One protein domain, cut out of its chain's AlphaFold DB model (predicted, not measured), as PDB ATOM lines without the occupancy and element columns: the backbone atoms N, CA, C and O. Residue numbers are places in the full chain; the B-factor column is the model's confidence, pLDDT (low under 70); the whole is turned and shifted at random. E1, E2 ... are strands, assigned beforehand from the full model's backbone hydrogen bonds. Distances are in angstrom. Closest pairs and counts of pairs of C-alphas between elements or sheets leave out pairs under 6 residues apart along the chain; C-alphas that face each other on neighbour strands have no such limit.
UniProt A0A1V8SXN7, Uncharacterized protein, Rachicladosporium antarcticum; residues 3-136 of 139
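This is residues 3 to 136 of the 139 residues of an uncharacterized protein of Rachicladosporium antarcticum (UniProt A0A1V8SXN7). Three small antiparallel sheets stand one after another like neighbouring blades of an open, unclosed propeller, with E5 to E8 between E1 to E4 and E9 to E11. The first strands of the blades, E1, E5 and E9, form an inner row, and the later strands fan outward from it. The printed part has 134 residues and no named helix; its eleven strands, E1 to E11 in chain order, hold 57 residues, under half, and the class is all strand. It is compact, with a radius of gyration of the C-alphas of 14.9 A, and spans 44 by 33 by 28 A.

E1, residues 3 to 5, begins at C-alpha 3 (104.294, -1.763, 118.468). E2 is residues 8 to 11, E3 residues 20 to 25, 16.2 A long, and E4 residues 32 to 40, 19.8 A long. E4 bends by 64 degrees at residue 35. E5 is residues 57 to 59, beginning at C-alpha 57 (97.285, 0.256, 122.020), E6 residues 65 to 68, E7 residues 74 to 78, and E8 residues 83 to 88, 15.4 A long. E9 is residues 99 to 104, 15.0 A, and E10 residues 110 to 115, 16.4 A. E11, residues 131 to 135, ends at C-alpha 135 (85.913, 9.043, 114.540).

Each sheet is a meander, each strand the antiparallel neighbour of the one before: E1 E2 E3 E4, E5 E6 E7 E8, and E9 E10 E11. The first is only just strongly twisted, with C-alphas up to 4.3 A off its best plane. Within it, N 3 and O 10 of E1 and E2 are 2.9 A apart, N 9 and O 23 of E2 and E3 2.9 A, and N 22 and O 37 of E3 and E4 2.9 A, within hydrogen-bond range. In the second, N 58 and O 66 are 3.0 A apart, N 67 and O 75 2.8 A, and N 76 and O 85 2.8 A. In the third, N 103 and O 112 are 2.9 A apart and N 111 and O 134 2.8 A. The sheets form a stack, face to face in turn. The first and second have best planes 12 degrees apart; the closest C-alphas of E1 and E5, Met 3 and Thr 58, are 7.3 A apart. The second and third have planes 43 degrees apart; the closest C-alphas of E5 and E9, Phe 57 and Thr 102, are 5.2 A apart. E1 and E9 are apart.

The C-alphas of Thr 29 and Ser 92, the two farthest apart, are 46.0 A from each other. The printed part has no cut. The links E4 to E5, 16 residues, and E10 to E11, 15 residues, are long. Mean pLDDT of the printed part is 91.6, and residues 50 to 52 are under 70.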
ATOM      1  N   MET A   3     104.393  -2.521 119.727       91.94
ATOM      2  CA  MET A   3     104.294  -1.763 118.468       91.94
ATOM      3  C   MET A   3     105.665  -1.233 118.040       91.94
ATOM      4  O   MET A   3     106.396  -0.679 118.858       91.94
ATOM      5  N   GLU A   4     105.994  -1.340 116.756       92.44
ATOM      6  CA  GLU A   4     107.215  -0.765 116.185       92.44
ATOM      7  C   GLU A   4     106.975   0.653 115.655       92.44
ATOM      8  O   GLU A   4     106.006   0.898 114.935       92.44
ATOM      9  N   ARG A   5     107.903   1.571 115.952       92.00
ATOM     10  CA  ARG A   5     108.031   2.862 115.264       92.00
ATOM     11  C   ARG A   5     109.427   3.453 115.453       92.00
ATOM     12  O   ARG A   5     109.935   3.469 116.569       92.00
ATOM     13  N   ASP A   6     110.031   3.981 114.389       90.88
ATOM     14  CA  ASP A   6     111.305   4.722 114.429       90.88
ATOM     15  C   ASP A   6     112.461   3.968 115.134       90.88
ATOM     16  O   ASP A   6     113.213   4.547 115.921       90.88
ATOM     17  N   ASN A   7     112.612   2.660 114.860       92.50
ATOM     18  CA  ASN A   7     113.566   1.734 115.511       92.50
ATOM     19  C   ASN A   7     113.355   1.533 117.023       92.50
ATOM     20  O   ASN A   7     114.259   1.092 117.740       92.50
ATOM     21  N   TYR A   8     112.161   1.847 117.517       95.50
ATOM     22  CA  TYR A   8     111.731   1.540 118.870       95.50
ATOM     23  C   TYR A   8     110.608   0.515 118.864       95.50
ATOM     24  O   TYR A   8     109.678   0.595 118.063       95.50
ATOM     25  N   LEU A   9     110.682  -0.405 119.818       95.12
ATOM     26  CA  LEU A   9     109.576  -1.258 120.205       95.12
ATOM     27  C   LEU A   9     108.912  -0.638 121.432       95.12
ATOM     28  O   LEU A   9     109.521  -0.574 122.499       95.12
ATOM     29  N   TYR A  10     107.685  -0.163 121.268       96.50
ATOM     30  CA  TYR A  10     106.819   0.304 122.342       96.50
ATOM     31  C   TYR A  10     106.090  -0.888 122.934       96.50
ATOM     32  O   TYR A  10     105.672  -1.774 122.191       96.50
ATOM     33  N   TYR A  11     105.895  -0.906 124.244       95.19
ATOM     34  CA  TYR A  11     105.114  -1.938 124.906       95.19
ATOM     35  C   TYR A  11     104.459  -1.407 126.177       95.19
ATOM     36  O   TYR A  11     104.923  -0.442 126.790       95.19
ATOM     37  N   VAL A  12     103.382  -2.077 126.564       93.88
ATOM     38  CA  VAL A  12     102.668  -1.847 127.821       93.88
ATOM     39  C   VAL A  12     102.819  -3.062 128.725       93.88
ATOM     40  O   VAL A  12     102.993  -4.183 128.236       93.88
ATOM     41  N   ASN A  13     102.740  -2.845 130.034       89.75
ATOM     42  CA  ASN A  13     102.730  -3.911 131.025       89.75
ATOM     43  C   ASN A  13     101.398  -3.893 131.781       89.75
ATOM     44  O   ASN A  13     101.124  -2.987 132.557       89.75
ATOM     45  N   THR A  14     100.553  -4.894 131.539       82.50
ATOM     46  CA  THR A  14      99.168  -4.912 132.030       82.50
ATOM     47  C   THR A  14      99.063  -4.954 133.550       82.50
ATOM     48  O   THR A  14      98.129  -4.390 134.098       82.50
ATOM     49  N   SER A  15     100.010  -5.565 134.262       73.12
ATOM     50  CA  SER A  15      99.912  -5.737 135.725       73.12
ATOM     51  C   SER A  15     101.093  -5.155 136.500       73.12
ATOM     52  O   SER A  15     101.249  -5.449 137.682       73.12
ATOM     53  N   GLN A  16     101.949  -4.360 135.857       71.00
ATOM     54  CA  GLN A  16     103.099  -3.735 136.510       71.00
ATOM     55  C   GLN A  16     103.334  -2.336 135.943       71.00
ATOM     56  O   GLN A  16     102.765  -1.953 134.926       71.00
ATOM     57  N   ALA A  17     104.254  -1.608 136.562       76.00
ATOM     58  CA  ALA A  17     104.925  -0.509 135.898       76.00
ATOM     59  C   ALA A  17     105.962  -1.052 134.888       76.00
ATOM     60  O   ALA A  17     106.579  -2.095 135.134       76.00
ATOM     61  N   PRO A  18     106.192  -0.367 133.759       86.50
ATOM     62  CA  PRO A  18     105.586   0.902 133.361       86.50
ATOM     63  C   PRO A  18     104.261   0.720 132.605       86.50
ATOM     64  O   PRO A  18     104.101  -0.245 131.853       86.50
ATOM     65  N   LEU A  19     103.364   1.705 132.719       91.94
ATOM     66  CA  LEU A  19     102.174   1.827 131.869       91.94
ATOM     67  C   LEU A  19     102.558   1.768 130.386       91.94
ATOM     68  O   LEU A  19     101.951   1.030 129.620       91.94
ATOM     69  N   LEU A  20     103.586   2.525 129.994       95.19
ATOM     70  CA  LEU A  20     104.149   2.514 128.650       95.19
ATOM     71  C   LEU A  20     105.662   2.703 128.714       95.19
ATOM     72  O   LEU A  20     106.166   3.676 129.286       95.19
ATOM     73  N   ALA A  21     106.387   1.828 128.031       95.94
ATOM     74  CA  ALA A  21     107.808   1.984 127.779       95.94
ATOM     75  C   ALA A  21     108.146   1.719 126.319       95.94
ATOM     76  O   ALA A  21     107.326   1.244 125.530       95.94
ATOM     77  N   ARG A  22     109.384   2.042 125.962       96.69
ATOM     78  CA  ARG A  22     109.967   1.651 124.690       96.69
ATOM     79  C   ARG A  22     111.408   1.214 124.861       96.69
ATOM     80  O   ARG A  22     112.084   1.611 125.803       96.69
ATOM     81  N   VAL A  23     111.895   0.441 123.909       96.88
ATOM     82  CA  VAL A  23     113.298   0.044 123.845       96.88
ATOM     83  C   VAL A  23     113.772   0.116 122.402       96.88
ATOM     84  O   VAL A  23     113.023  -0.221 121.484       96.88
ATOM     85  N   ARG A  24     115.000   0.597 122.179       97.00
ATOM     86  CA  ARG A  24     115.600   0.531 120.841       97.00
ATOM     87  C   ARG A  24     115.800  -0.922 120.459       97.00
ATOM     88  O   ARG A  24     116.242  -1.720 121.284       97.00
ATOM     89  N   PHE A  25     115.555  -1.243 119.202       94.38
ATOM     90  CA  PHE A  25     115.835  -2.567 118.675       94.38
ATOM     91  C   PHE A  25     116.462  -2.463 117.285       94.38
ATOM     92  O   PHE A  25     116.332  -1.454 116.592       94.38
ATOM     93  N   HIS A  26     117.194  -3.499 116.895       92.12
ATOM     94  CA  HIS A  26     117.763  -3.599 115.564       92.12
ATOM     95  C   HIS A  26     116.694  -4.142 114.600       92.12
ATOM     96  O   HIS A  26     116.268  -5.288 114.773       92.12
ATOM     97  N   PRO A  27     116.302  -3.400 113.547       85.38
ATOM     98  CA  PRO A  27     115.117  -3.721 112.744       85.38
ATOM     99  C   PRO A  27     115.212  -5.061 112.005       85.38
ATOM    100  O   PRO A  27     114.205  -5.711 111.765       85.38
ATOM    101  N   VAL A  28     116.427  -5.511 111.672       88.25
ATOM    102  CA  VAL A  28     116.631  -6.785 110.955       88.25
ATOM    103  C   VAL A  28     116.760  -7.995 111.886       88.25
ATOM    104  O   VAL A  28     116.294  -9.077 111.551       88.25
ATOM    105  N   THR A  29     117.418  -7.848 113.037       91.81
ATOM    106  CA  THR A  29     117.730  -8.979 113.928       91.81
ATOM    107  C   THR A  29     116.755  -9.093 115.093       91.81
ATOM    108  O   THR A  29     116.824 -10.065 115.832       91.81
ATOM    109  N   ALA A  30     115.882  -8.096 115.279       86.94
ATOM    110  CA  ALA A  30     114.987  -7.947 116.424       86.94
ATOM    111  C   ALA A  30     115.696  -7.892 117.795       86.94
ATOM    112  O   ALA A  30     115.049  -7.975 118.838       86.94
ATOM    113  N   ASN A  31     117.020  -7.709 117.817       93.56
ATOM    114  CA  ASN A  31     117.779  -7.619 119.059       93.56
ATOM    115  C   ASN A  31     117.558  -6.268 119.737       93.56
ATOM    116  O   ASN A  31     117.623  -5.222 119.089       93.56
ATOM    117  N   VAL A  32     117.381  -6.289 121.057       94.00
ATOM    118  CA  VAL A  32     117.393  -5.083 121.892       94.00
ATOM    119  C   VAL A  32     118.745  -4.379 121.756       94.00
ATOM    120  O   VAL A  32     119.799  -5.000 121.871       94.00
ATOM    121  N   ALA A  33     118.703  -3.075 121.500       92.50
ATOM    122  CA  ALA A  33     119.855  -2.250 121.145       92.50
ATOM    123  C   ALA A  33     120.049  -1.055 122.100       92.50
ATOM    124  O   ALA A  33     120.653  -0.050 121.730       92.50
ATOM    125  N   GLY A  34     119.518  -1.131 123.323       93.38
ATOM    126  CA  GLY A  34     119.647  -0.065 124.314       93.38
ATOM    127  C   GLY A  34     118.873  -0.335 125.604       93.38
ATOM    128  O   GLY A  34     118.237  -1.384 125.730       93.38
ATOM    129  N   PRO A  35     118.927   0.599 126.570       96.44
ATOM    130  CA  PRO A  35     118.146   0.502 127.793       96.44
ATOM    131  C   PRO A  35     116.648   0.673 127.512       96.44
ATOM    132  O   PRO A  35     116.244   1.275 126.514       96.44
ATOM    133  N   VAL A  36     115.829   0.174 128.435       95.75
ATOM    134  CA  VAL A  36     114.394   0.473 128.473       95.75
ATOM    135  C   VAL A  36     114.197   1.945 128.839       95.75
ATOM    136  O   VAL A  36     114.736   2.427 129.834       95.75
ATOM    137  N   GLU A  37     113.392   2.648 128.048       96.62
ATOM    138  CA  GLU A  37     112.937   4.010 128.303       96.62
ATOM    139  C   GLU A  37     111.488   3.967 128.809       96.62
ATOM    140  O   GLU A  37     110.564   3.660 128.051       96.62
ATOM    141  N   VAL A  38     111.274   4.292 130.086       96.06
ATOM    142  CA  VAL A  38     109.926   4.452 130.652       96.06
ATOM    143  C   VAL A  38     109.336   5.776 130.169       96.06
ATOM    144  O   VAL A  38     109.920   6.838 130.378       96.06
ATOM    145  N   LEU A  39     108.183   5.717 129.499       96.38
ATOM    146  CA  LEU A  39     107.499   6.898 128.964       96.38
ATOM    147  C   LEU A  39     106.381   7.370 129.887       96.38
ATOM    148  O   LEU A  39     106.228   8.578 130.063       96.38
ATOM    149  N   PHE A  40     105.641   6.418 130.455       94.94
ATOM    150  CA  PHE A  40     104.630   6.619 131.484       94.94
ATOM    151  C   PHE A  40     104.724   5.478 132.488       94.94
ATOM    152  O   PHE A  40     104.697   4.312 132.101       94.94
ATOM    153  N   ASP A  41     104.843   5.822 133.765       92.31
ATOM    154  CA  ASP A  41     105.029   4.839 134.831       92.31
ATOM    155  C   ASP A  41     103.692   4.246 135.297       92.31
ATOM    156  O   ASP A  41     103.516   3.032 135.310       92.31
ATOM    157  N   THR A  42     102.711   5.111 135.576       89.62
ATOM    158  CA  THR A  42     101.373   4.747 136.065       89.62
ATOM    159  C   THR A  42     100.276   5.537 135.349       89.62
ATOM    160  O   THR A  42     100.557   6.554 134.704       89.62
ATOM    161  N   HIS A  43      99.025   5.091 135.464       88.56
ATOM    162  CA  HIS A  43      97.866   5.850 135.002       88.56
ATOM    163  C   HIS A  43      97.555   7.024 135.946       88.56
ATOM    164  O   HIS A  43      97.755   6.942 137.157       88.56
ATOM    165  N   THR A  44      97.029   8.121 135.400       88.88
ATOM    166  CA  THR A  44      96.579   9.295 136.179       88.88
ATOM    167  C   THR A  44      95.130   9.688 135.895       88.88
ATOM    168  O   THR A  44      94.625  10.645 136.476       88.88
ATOM    169  N   TYR A  45      94.463   8.983 134.983       83.62
ATOM    170  CA  TYR A  45      93.053   9.179 134.649       83.62
ATOM    171  C   TYR A  45      92.138   8.416 135.614       83.62
ATOM    172  O   TYR A  45      92.539   7.422 136.227       83.62
ATOM    173  N   LEU A  46      90.900   8.902 135.733       80.12
ATOM    174  CA  LEU A  46      89.839   8.243 136.491       80.12
ATOM    175  C   LEU A  46      89.365   6.980 135.761       80.12
ATOM    176  O   LEU A  46      89.409   6.907 134.533       80.12
ATOM    177  N   LEU A  47      88.911   5.992 136.529       77.94
ATOM    178  CA  LEU A  47      88.552   4.666 136.034       77.94
ATOM    179  C   LEU A  47      87.177   4.244 136.534       77.94
ATOM    180  O   LEU A  47      86.788   4.547 137.662       77.94
ATOM    181  N   ASN A  48      86.490   3.463 135.704       74.50
ATOM    182  CA  ASN A  48      85.395   2.613 136.147       74.50
ATOM    183  C   ASN A  48      85.973   1.262 136.572       74.50
ATOM    184  O   ASN A  48      86.525   0.549 135.735       74.50
ATOM    185  N   GLY A  49      85.848   0.929 137.856       72.19
ATOM    186  CA  GLY A  49      86.429  -0.281 138.443       72.19
ATOM    187  C   GLY A  49      87.771  -0.031 139.130       72.19
ATOM    188  O   GLY A  49      88.198   1.109 139.313       72.19
ATOM    189  N   ASN A  50      88.427  -1.116 139.535       66.94
ATOM    190  CA  ASN A  50      89.689  -1.055 140.284       66.94
ATOM    191  C   ASN A  50      90.918  -1.243 139.387       66.94
ATOM    192  O   ASN A  50      92.045  -1.248 139.885       66.94
ATOM    193  N   ASN A  51      90.710  -1.433 138.081       66.81
ATOM    194  CA  ASN A  51      91.745  -1.901 137.177       66.81
ATOM    195  C   ASN A  51      92.168  -0.807 136.181       66.81
ATOM    196  O   ASN A  51      91.521  -0.558 135.163       66.81
ATOM    197  N   GLY A  52      93.281  -0.138 136.484       67.06
ATOM    198  CA  GLY A  52      93.918   0.872 135.627       67.06
ATOM    199  C   GLY A  52      94.951   0.306 134.672       67.06
ATOM    200  O   GLY A  52      95.987   0.924 134.436       67.06
ATOM    201  N   GLN A  53      94.707  -0.909 134.196       83.12
ATOM    202  CA  GLN A  53      95.681  -1.659 133.423       83.12
ATOM    203  C   GLN A  53      95.800  -1.090 132.012       83.12
ATOM    204  O   GLN A  53      94.889  -0.459 131.492       83.12
ATOM    205  N   ALA A  54      96.945  -1.304 131.383       90.00
ATOM    206  CA  ALA A  54      97.098  -1.131 129.948       90.00
ATOM    207  C   ALA A  54      97.005  -2.509 129.292       90.00
ATOM    208  O   ALA A  54      97.716  -3.421 129.705       90.00
ATOM    209  N   ASP A  55      96.163  -2.683 128.280       92.94
ATOM    210  CA  ASP A  55      96.061  -3.972 127.584       92.94
ATOM    211  C   ASP A  55      96.836  -3.919 126.260       92.94
ATOM    212  O   ASP A  55      97.976  -4.395 126.131       92.94
ATOM    213  N   ASP A  56      96.269  -3.200 125.301       95.38
ATOM    214  CA  ASP A  56      96.849  -2.970 123.991       95.38
ATOM    215  C   ASP A  56      96.544  -1.550 123.499       95.38
ATOM    216  O   ASP A  56      95.711  -0.823 124.047       95.38
ATOM    217  N   PHE A  57      97.287  -1.108 122.495       97.38
ATOM    218  CA  PHE A  57      97.285   0.256 122.020       97.38
ATOM    219  C   PHE A  57      97.659   0.350 120.546       97.38
ATOM    220  O   PHE A  57      98.303  -0.532 119.984       97.38
ATOM    221  N   THR A  58      97.372   1.502 119.944       97.75
ATOM    222  CA  THR A  58      97.934   1.894 118.654       97.75
ATOM    223  C   THR A  58      98.599   3.253 118.725       97.75
ATOM    224  O   THR A  58      98.294   4.060 119.594       97.75
ATOM    225  N   LEU A  59      99.517   3.517 117.802       96.56
ATOM    226  CA  LEU A  59     100.062   4.855 117.581       96.56
ATOM    227  C   LEU A  59      99.240   5.558 116.496       96.56
ATOM    228  O   LEU A  59      98.846   4.912 115.522       96.56
ATOM    229  N   ASP A  60      98.994   6.859 116.648       95.19
ATOM    230  CA  ASP A  60      98.544   7.707 115.538       95.19
ATOM    231  C   ASP A  60      99.734   8.245 114.727       95.19
ATOM    232  O   ASP A  60     100.897   8.063 115.095       95.19
ATOM    233  N   LYS A  61      99.466   8.935 113.616       92.94
ATOM    234  CA  LYS A  61     100.507   9.519 112.751       92.94
ATOM    235  C   LYS A  61     101.431  10.513 113.472       92.94
ATOM    236  O   LYS A  61     102.592  10.648 113.093       92.94
ATOM    237  N   GLU A  62     100.962  11.166 114.532       93.25
ATOM    238  CA  GLU A  62     101.730  12.136 115.328       93.25
ATOM    239  C   GLU A  62     102.584  11.458 116.407       93.25
ATOM    240  O   GLU A  62     103.489  12.077 116.962       93.25
ATOM    241  N   GLY A  63     102.356  10.167 116.653       94.00
ATOM    242  CA  GLY A  63     103.082   9.384 117.647       94.00
ATOM    243  C   GLY A  63     102.415   9.363 119.010       94.00
ATOM    244  O   GLY A  63     103.033   8.871 119.950       94.00
ATOM    245  N   ASN A  64     101.175   9.841 119.136       96.69
ATOM    246  CA  ASN A  64     100.414   9.646 120.363       96.69
ATOM    247  C   ASN A  64      99.931   8.198 120.450       96.69
ATOM    248  O   ASN A  64      99.638   7.557 119.437       96.69
ATOM    249  N   VAL A  65      99.821   7.693 121.675       97.44
ATOM    250  CA  VAL A  65      99.335   6.341 121.953       97.44
ATOM    251  C   VAL A  65      97.843   6.378 122.241       97.44
ATOM    252  O   VAL A  65      97.409   7.157 123.075       97.44
ATOM    253  N   TRP A  66      97.074   5.506 121.607       97.50
ATOM    254  CA  TRP A  66      95.652   5.290 121.854       97.50
ATOM    255  C   TRP A  66      95.481   3.958 122.571       97.50
ATOM    256  O   TRP A  66      95.564   2.905 121.947       97.50
ATOM    257  N   LEU A  67      95.298   4.013 123.884       95.94
ATOM    258  CA  LEU A  67      95.397   2.890 124.808       95.94
ATOM    259  C   LEU A  67      94.014   2.386 125.242       95.94
ATOM    260  O   LEU A  67      93.214   3.165 125.764       95.94
ATOM    261  N   ALA A  68      93.772   1.083 125.080       94.81
ATOM    262  CA  ALA A  68      92.687   0.366 125.748       94.81
ATOM    263  C   ALA A  68      93.131  -0.080 127.149       94.81
ATOM    264  O   ALA A  68      94.274  -0.509 127.342       94.81
ATOM    265  N   THR A  69      92.239   0.030 128.134       90.25
ATOM    266  CA  THR A  69      92.636  -0.021 129.551       90.25
ATOM    267  C   THR A  69      92.249  -1.298 130.302       90.25
ATOM    268  O   THR A  69      92.257  -1.299 131.534       90.25
ATOM    269  N   ALA A  70      91.833  -2.369 129.613       86.94
ATOM    270  CA  ALA A  70      91.233  -3.599 130.179       86.94
ATOM    271  C   ALA A  70      89.952  -3.390 131.022       86.94
ATOM    272  O   ALA A  70      89.193  -4.330 131.249       86.94
ATOM    273  N   SER A  71      89.705  -2.161 131.472       85.75
ATOM    274  CA  SER A  71      88.506  -1.628 132.096       85.75
ATOM    275  C   SER A  71      87.654  -0.927 131.034       85.75
ATOM    276  O   SER A  71      87.633  -1.336 129.873       85.75
ATOM    277  N   SER A  72      86.906   0.112 131.404       90.81
ATOM    278  CA  SER A  72      85.883   0.709 130.533       90.81
ATOM    279  C   SER A  72      86.326   1.992 129.817       90.81
ATOM    280  O   SER A  72      85.474   2.830 129.516       90.81
ATOM    281  N   SER A  73      87.629   2.167 129.558       91.44
ATOM    282  CA  SER A  73      88.185   3.459 129.135       91.44
ATOM    283  C   SER A  73      89.090   3.391 127.898       91.44
ATOM    284  O   SER A  73      89.742   2.392 127.613       91.44
ATOM    285  N   LEU A  74      89.135   4.505 127.163       94.56
ATOM    286  CA  LEU A  74      90.073   4.771 126.070       94.56
ATOM    287  C   LEU A  74      90.863   6.032 126.407       94.56
ATOM    288  O   LEU A  74      90.269   7.081 126.671       94.56
ATOM    289  N   VAL A  75      92.189   5.943 126.349       95.00
ATOM    290  CA  VAL A  75      93.081   7.038 126.748       95.00
ATOM    291  C   VAL A  75      94.068   7.364 125.637       95.00
ATOM    292  O   VAL A  75      94.674   6.470 125.052       95.00
ATOM    293  N   LYS A  76      94.261   8.656 125.364       96.56
ATOM    294  CA  LYS A  76      95.319   9.163 124.489       96.56
ATOM    295  C   LYS A  76      96.516   9.587 125.342       96.56
ATOM    296  O   LYS A  76      96.376  10.437 126.218       96.56
ATOM    297  N   LEU A  77      97.689   9.008 125.102       96.50
ATOM    298  CA  LEU A  77      98.948   9.416 125.726       96.50
ATOM    299  C   LEU A  77      99.735  10.270 124.731       96.50
ATOM    300  O   LEU A  77     100.237   9.763 123.725       96.50
ATOM    301  N   ASP A  78      99.857  11.563 125.016       97.06
ATOM    302  CA  ASP A  78     100.699  12.470 124.237       97.06
ATOM    303  C   ASP A  78     102.152  12.317 124.704       97.06
ATOM    304  O   ASP A  78     102.535  12.716 125.809       97.06
ATOM    305  N   LEU A  79     102.980  11.712 123.850       95.75
ATOM    306  CA  LEU A  79     104.376  11.422 124.177       95.75
ATOM    307  C   LEU A  79     105.246  12.681 124.287       95.75
ATOM    308  O   LEU A  79     106.288  12.632 124.950       95.75
ATOM    309  N   ARG A  80     104.838  13.779 123.637       95.69
ATOM    310  CA  ARG A  80     105.558  15.056 123.590       95.69
ATOM    311  C   ARG A  80     105.248  15.899 124.820       95.69
ATOM    312  O   ARG A  80     106.174  16.433 125.422       95.69
ATOM    313  N   THR A  81     103.977  16.016 125.197       96.44
ATOM    314  CA  THR A  81     103.552  16.801 126.372       96.44
ATOM    315  C   THR A  81     103.540  15.993 127.667       96.44
ATOM    316  O   THR A  81     103.433  16.582 128.739       96.44
ATOM    317  N   LYS A  82     103.688  14.662 127.584       95.50
ATOM    318  CA  LYS A  82     103.599  13.729 128.720       95.50
ATOM    319  C   LYS A  82     102.238  13.769 129.419       95.50
ATOM    320  O   LYS A  82     102.149  13.550 130.624       95.50
ATOM    321  N   GLN A  83     101.175  14.016 128.657       96.00
ATOM    322  CA  GLN A  83      99.804  14.047 129.162       96.00
ATOM    323  C   GLN A  83      99.057  12.742 128.870       96.00
ATOM    324  O   GLN A  83      99.249  12.128 127.820       96.00
ATOM    325  N   GLN A  84      98.183  12.350 129.800       94.81
ATOM    326  CA  GLN A  84      97.208  11.272 129.627       94.81
ATOM    327  C   GLN A  84      95.819  11.902 129.530       94.81
ATOM    328  O   GLN A  84      95.376  12.566 130.466       94.81
ATOM    329  N   ILE A  85      95.153  11.729 128.393       94.31
ATOM    330  CA  ILE A  85      93.879  12.373 128.075       94.31
ATOM    331  C   ILE A  85      92.817  11.282 127.979       94.31
ATOM    332  O   ILE A  85      92.888  10.416 127.106       94.31
ATOM    333  N   LEU A  86      91.836  11.314 128.878       93.06
ATOM    334  CA  LEU A  86      90.703  10.398 128.838       93.06
ATOM    335  C   LEU A  86      89.787  10.785 127.669       93.06
ATOM    336  O   LEU A  86      89.272  11.897 127.622       93.06
ATOM    337  N   ILE A  87      89.619   9.878 126.708       94.50
ATOM    338  CA  ILE A  87      88.782  10.100 125.520       94.50
ATOM    339  C   ILE A  87      87.376   9.544 125.749       94.50
ATOM    340  O   ILE A  87      86.384  10.172 125.390       94.50
ATOM    341  N   VAL A  88      87.290   8.353 126.347       92.44
ATOM    342  CA  VAL A  88      86.035   7.676 126.706       92.44
ATOM    343  C   VAL A  88      86.232   6.956 128.035       92.44
ATOM    344  O   VAL A  88      87.324   6.460 128.301       92.44
ATOM    345  N   GLY A  89      85.168   6.844 128.833       88.38
ATOM    346  CA  GLY A  89      85.175   6.060 130.070       88.38
ATOM    347  C   GLY A  89      85.340   6.891 131.339       88.38
ATOM    348  O   GLY A  89      85.917   6.398 132.304       88.38
ATOM    349  N   GLU A  90      84.837   8.131 131.341       84.44
ATOM    350  CA  GLU A  90      84.591   8.903 132.571       84.44
ATOM    351  C   GLU A  90      83.798   8.067 133.596       84.44
ATOM    352  O   GLU A  90      83.075   7.139 133.199       84.44
ATOM    353  N   PRO A  91      83.880   8.368 134.905       84.25
ATOM    354  CA  PRO A  91      83.135   7.643 135.928       84.25
ATOM    355  C   PRO A  91      81.653   7.488 135.566       84.25
ATOM    356  O   PRO A  91      81.017   8.446 135.132       84.25
ATOM    357  N   SER A  92      81.104   6.285 135.745       83.94
ATOM    358  CA  SER A  92      79.762   5.831 135.330       83.94
ATOM    359  C   SER A  92      79.519   5.649 133.820       83.94
ATOM    360  O   SER A  92      78.428   5.232 133.427       83.94
ATOM    361  N   SER A  93      80.517   5.891 132.963       88.38
ATOM    362  CA  SER A  93      80.430   5.629 131.521       88.38
ATOM    363  C   SER A  93      80.934   4.231 131.155       88.38
ATOM    364  O   SER A  93      82.125   3.934 131.207       88.38
ATOM    365  N   TYR A  94      80.014   3.383 130.702       88.88
ATOM    366  CA  TYR A  94      80.271   1.981 130.355       88.88
ATOM    367  C   TYR A  94      80.208   1.739 128.840       88.88
ATOM    368  O   TYR A  94      79.792   0.684 128.382       88.88
ATOM    369  N   ALA A  95      80.591   2.727 128.026       90.88
ATOM    370  CA  ALA A  95      80.529   2.600 126.567       90.88
ATOM    371  C   ALA A  95      81.538   1.579 126.000       90.88
ATOM    372  O   ALA A  95      81.302   1.010 124.936       90.88
ATOM    373  N   LEU A  96      82.653   1.351 126.704       93.31
ATOM    374  CA  LEU A  96      83.758   0.489 126.276       93.31
ATOM    375  C   LEU A  96      84.069  -0.603 127.310       93.31
ATOM    376  O   LEU A  96      85.236  -0.824 127.622       93.31
ATOM    377  N   VAL A  97      83.047  -1.260 127.873       93.12
ATOM    378  CA  VAL A  97      83.220  -2.224 128.978       93.12
ATOM    379  C   VAL A  97      84.253  -3.298 128.645       93.12
ATOM    380  O   VAL A  97      84.029  -4.144 127.780       93.12
ATOM    381  N   GLY A  98      85.374  -3.283 129.364       92.44
ATOM    382  CA  GLY A  98      86.463  -4.231 129.171       92.44
ATOM    383  C   GLY A  98      87.193  -4.047 127.841       92.44
ATOM    384  O   GLY A  98      87.405  -5.023 127.126       92.44
ATOM    385  N   SER A  99      87.506  -2.808 127.462       94.06
ATOM    386  CA  SER A  99      88.291  -2.494 126.263       94.06
ATOM    387  C   SER A  99      89.629  -3.233 126.258       94.06
ATOM    388  O   SER A  99      90.351  -3.209 127.249       94.06
ATOM    389  N   THR A 100      89.968  -3.883 125.145       95.12
ATOM    390  CA  THR A 100      91.152  -4.750 125.058       95.12
ATOM    391  C   THR A 100      92.199  -4.264 124.071       95.12
ATOM    392  O   THR A 100      93.379  -4.333 124.378       95.12
ATOM    393  N   ALA A 101      91.807  -3.750 122.903       96.94
ATOM    394  CA  ALA A 101      92.755  -3.326 121.873       96.94
ATOM    395  C   ALA A 101      92.218  -2.185 121.023       96.94
ATOM    396  O   ALA A 101      91.006  -1.969 120.948       96.94
ATOM    397  N   THR A 102      93.130  -1.475 120.359       97.94
ATOM    398  CA  THR A 102      92.803  -0.374 119.455       97.94
ATOM    399  C   THR A 102      93.555  -0.496 118.131       97.94
ATOM    400  O   THR A 102      94.693  -0.964 118.071       97.94
ATOM    401  N   LYS A 103      92.934  -0.063 117.030       97.75
ATOM    402  CA  LYS A 103      93.598   0.000 115.722       97.75
ATOM    403  C   LYS A 103      92.985   1.066 114.830       97.75
ATOM    404  O   LYS A 103      91.771   1.100 114.646       97.75
ATOM    405  N   PHE A 104      93.823   1.898 114.220       97.50
ATOM    406  CA  PHE A 104      93.356   2.809 113.180       97.50
ATOM    407  C   PHE A 104      92.994   2.056 111.899       97.50
ATOM    408  O   PHE A 104      93.709   1.156 111.451       97.50
ATOM    409  N   ALA A 105      91.886   2.463 111.291       96.88
ATOM    410  CA  ALA A 105      91.562   2.142 109.916       96.88
ATOM    411  C   ALA A 105      92.628   2.712 108.969       96.88
ATOM    412  O   ALA A 105      93.397   3.606 109.320       96.88
ATOM    413  N   ARG A 106      92.639   2.230 107.722       94.50
ATOM    414  CA  ARG A 106      93.597   2.692 106.701       94.50
ATOM    415  C   ARG A 106      93.477   4.182 106.373       94.50
ATOM    416  O   ARG A 106      94.415   4.746 105.832       94.50
ATOM    417  N   ASP A 107      92.327   4.793 106.653       93.31
ATOM    418  CA  ASP A 107      92.109   6.229 106.468       93.31
ATOM    419  C   ASP A 107      92.699   7.090 107.597       93.31
ATOM    420  O   ASP A 107      92.663   8.315 107.489       93.31
ATOM    421  N   GLU A 108      93.205   6.458 108.664       92.44
ATOM    422  CA  GLU A 108      93.740   7.074 109.885       92.44
ATOM    423  C   GLU A 108      92.772   8.026 110.613       92.44
ATOM    424  O   GLU A 108      93.177   8.802 111.477       92.44
ATOM    425  N   LYS A 109      91.478   7.970 110.285       94.19
ATOM    426  CA  LYS A 109      90.424   8.825 110.857       94.19
ATOM    427  C   LYS A 109      89.454   8.053 111.731       94.19
ATOM    428  O   LYS A 109      88.740   8.657 112.530       94.19
ATOM    429  N   THR A 110      89.402   6.737 111.560       97.06
ATOM    430  CA  THR A 110      88.544   5.860 112.352       97.06
ATOM    431  C   THR A 110      89.408   4.962 113.224       97.06
ATOM    432  O   THR A 110      90.243   4.221 112.709       97.06
ATOM    433  N   LEU A 111      89.202   5.005 114.536       98.00
ATOM    434  CA  LEU A 111      89.796   4.074 115.488       98.00
ATOM    435  C   LEU A 111      88.798   2.958 115.794       98.00
ATOM    436  O   LEU A 111      87.677   3.233 116.210       98.00
ATOM    437  N   TYR A 112      89.204   1.707 115.615       98.31
ATOM    438  CA  TYR A 112      88.452   0.548 116.080       98.31
ATOM    439  C   TYR A 112      88.931   0.126 117.463       98.31
ATOM    440  O   TYR A 112      90.132   0.149 117.722       98.31
ATOM    441  N   ILE A 113      87.993  -0.273 118.321       98.31
ATOM    442  CA  ILE A 113      88.239  -0.726 119.690       98.31
ATOM    443  C   ILE A 113      87.525  -2.058 119.903       98.31
ATOM    444  O   ILE A 113      86.332  -2.169 119.614       98.31
ATOM    445  N   THR A 114      88.229  -3.063 120.412       98.06
ATOM    446  CA  THR A 114      87.628  -4.341 120.825       98.06
ATOM    447  C   THR A 114      87.350  -4.350 122.319       98.06
ATOM    448  O   THR A 114      88.062  -3.701 123.085       98.06
ATOM    449  N   THR A 115      86.338  -5.103 122.748       96.06
ATOM    450  CA  THR A 115      86.019  -5.279 124.168       96.06
ATOM    451  C   THR A 115      85.781  -6.743 124.531       96.06
ATOM    452  O   THR A 115      85.300  -7.530 123.714       96.06
ATOM    453  N   ASN A 116      86.087  -7.109 125.777       95.12
ATOM    454  CA  ASN A 116      85.783  -8.418 126.361       95.12
ATOM    455  C   ASN A 116      84.442  -8.445 127.124       95.12
ATOM    456  O   ASN A 116      84.079  -9.482 127.676       95.12
ATOM    457  N   GLY A 117      83.720  -7.318 127.170       94.56
ATOM    458  CA  GLY A 117      82.421  -7.211 127.836       94.56
ATOM    459  C   GLY A 117      82.493  -7.157 129.363       94.56
ATOM    460  O   GLY A 117      81.498  -7.425 130.028       94.56
ATOM    461  N   GLY A 118      83.662  -6.840 129.929       91.44
ATOM    462  CA  GLY A 118      83.870  -6.711 131.374       91.44
ATOM    463  C   GLY A 118      84.108  -8.030 132.097       91.44
ATOM    464  O   GLY A 118      84.105  -8.050 133.322       91.44
ATOM    465  N   ILE A 119      84.334  -9.135 131.376       91.62
ATOM    466  CA  ILE A 119      84.488 -10.461 131.994       91.62
ATOM    467  C   ILE A 119      85.643 -10.522 133.013       91.62
ATOM    468  O   ILE A 119      85.571 -11.288 133.971       91.62
ATOM    469  N   SER A 120      86.677  -9.695 132.831       85.50
ATOM    470  CA  SER A 120      87.838  -9.619 133.730       85.50
ATOM    471  C   SER A 120      87.677  -8.615 134.883       85.50
ATOM    472  O   SER A 120      88.366  -8.752 135.889       85.50
ATOM    473  N   ASP A 121      86.797  -7.615 134.747       85.94
ATOM    474  CA  ASP A 121      86.505  -6.586 135.764       85.94
ATOM    475  C   ASP A 121      85.054  -6.072 135.594       85.94
ATOM    476  O   ASP A 121      84.817  -5.072 134.905       85.94
ATOM    477  N   PRO A 122      84.047  -6.778 136.147       87.62
ATOM    478  CA  PRO A 122      82.632  -6.560 135.838       87.62
ATOM    479  C   PRO A 122      82.027  -5.393 136.635       87.62
ATOM    480  O   PRO A 122      81.041  -5.560 137.355       87.62
ATOM    481  N   ALA A 123      82.596  -4.193 136.495       83.19
ATOM    482  CA  ALA A 123      82.216  -2.996 137.254       83.19
ATOM    483  C   ALA A 123      80.718  -2.617 137.144       83.19
ATOM    484  O   ALA A 123      80.172  -2.020 138.069       83.19
ATOM    485  N   ASN A 124      80.045  -2.992 136.047       85.81
ATOM    486  CA  ASN A 124      78.599  -2.814 135.838       85.81
ATOM    487  C   ASN A 124      77.928  -4.089 135.286       85.81
ATOM    488  O   ASN A 124      77.001  -4.031 134.481       85.81
ATOM    489  N   GLY A 125      78.432  -5.254 135.696       88.94
ATOM    490  CA  GLY A 125      78.038  -6.543 135.132       88.94
ATOM    491  C   GLY A 125      78.797  -6.898 133.851       88.94
ATOM    492  O   GLY A 125      79.710  -6.188 133.430       88.94
ATOM    493  N   VAL A 126      78.432  -8.043 133.270       93.62
ATOM    494  CA  VAL A 126      79.059  -8.597 132.062       93.62
ATOM    495  C   VAL A 126      78.100  -8.469 130.885       93.62
ATOM    496  O   VAL A 126      76.915  -8.786 130.999       93.62
ATOM    497  N   GLU A 127      78.629  -8.052 129.741       94.88
ATOM    498  CA  GLU A 127      77.914  -7.999 128.469       94.88
ATOM    499  C   GLU A 127      78.663  -8.759 127.362       94.88
ATOM    500  O   GLU A 127      79.754  -9.286 127.566       94.88
ATOM    501  N   GLY A 128      78.065  -8.854 126.170       96.19
ATOM    502  CA  GLY A 128      78.759  -9.414 125.011       96.19
ATOM    503  C   GLY A 128      79.920  -8.519 124.569       96.19
ATOM    504  O   GLY A 128      79.773  -7.298 124.530       96.19
ATOM    505  N   GLY A 129      81.053  -9.127 124.201       96.19
ATOM    506  CA  GLY A 129      82.182  -8.412 123.601       96.19
ATOM    507  C   GLY A 129      81.797  -7.738 122.282       96.19
ATOM    508  O   GLY A 129      80.974  -8.253 121.519       96.19
ATOM    509  N   LYS A 130      82.376  -6.565 122.022       96.94
ATOM    510  CA  LYS A 130      82.017  -5.697 120.893       96.94
ATOM    511  C   LYS A 130      83.251  -5.275 120.104       96.94
ATOM    512  O   LYS A 130      84.372  -5.278 120.610       96.94
ATOM    513  N   VAL A 131      83.006  -4.845 118.870       98.00
ATOM    514  CA  VAL A 131      83.928  -4.007 118.099       98.00
ATOM    515  C   VAL A 131      83.237  -2.670 117.887       98.00
ATOM    516  O   VAL A 131      82.165  -2.618 117.287       98.00
ATOM    517  N   LEU A 132      83.824  -1.598 118.409       97.50
ATOM    518  CA  LEU A 132      83.312  -0.238 118.282       97.50
ATOM    519  C   LEU A 132      84.220   0.572 117.363       97.50
ATOM    520  O   LEU A 132      85.414   0.297 117.264       97.50
ATOM    521  N   SER A 133      83.660   1.586 116.713       96.50
ATOM    522  CA  SER A 133      84.409   2.552 115.911       96.50
ATOM    523  C   SER A 133      84.241   3.956 116.482       96.50
ATOM    524  O   SER A 133      83.125   4.355 116.814       96.50
ATOM    525  N   LEU A 134      85.326   4.721 116.519       95.62
ATOM    526  CA  LEU A 134      85.366   6.115 116.942       95.62
ATOM    527  C   LEU A 134      85.995   6.968 115.836       95.62
ATOM    528  O   LEU A 134      87.101   6.679 115.385       95.62
ATOM    529  N   GLY A 135      85.313   8.033 115.412       95.69
ATOM    530  CA  GLY A 135      85.913   9.043 114.540       95.69
ATOM    531  C   GLY A 135      86.852   9.953 115.335       95.69
ATOM    532  O   GLY A 135      86.435  10.533 116.335       95.69
ATOM    533  N   THR A 136      88.102  10.101 114.897       92.75
ATOM    534  CA  THR A 136      89.146  10.856 115.615       92.75
ATOM    535  C   THR A 136      89.420  12.242 115.039       92.75
ATOM    536  O   THR A 136      90.277  12.957 115.539       92.75
TER     537      THR A 136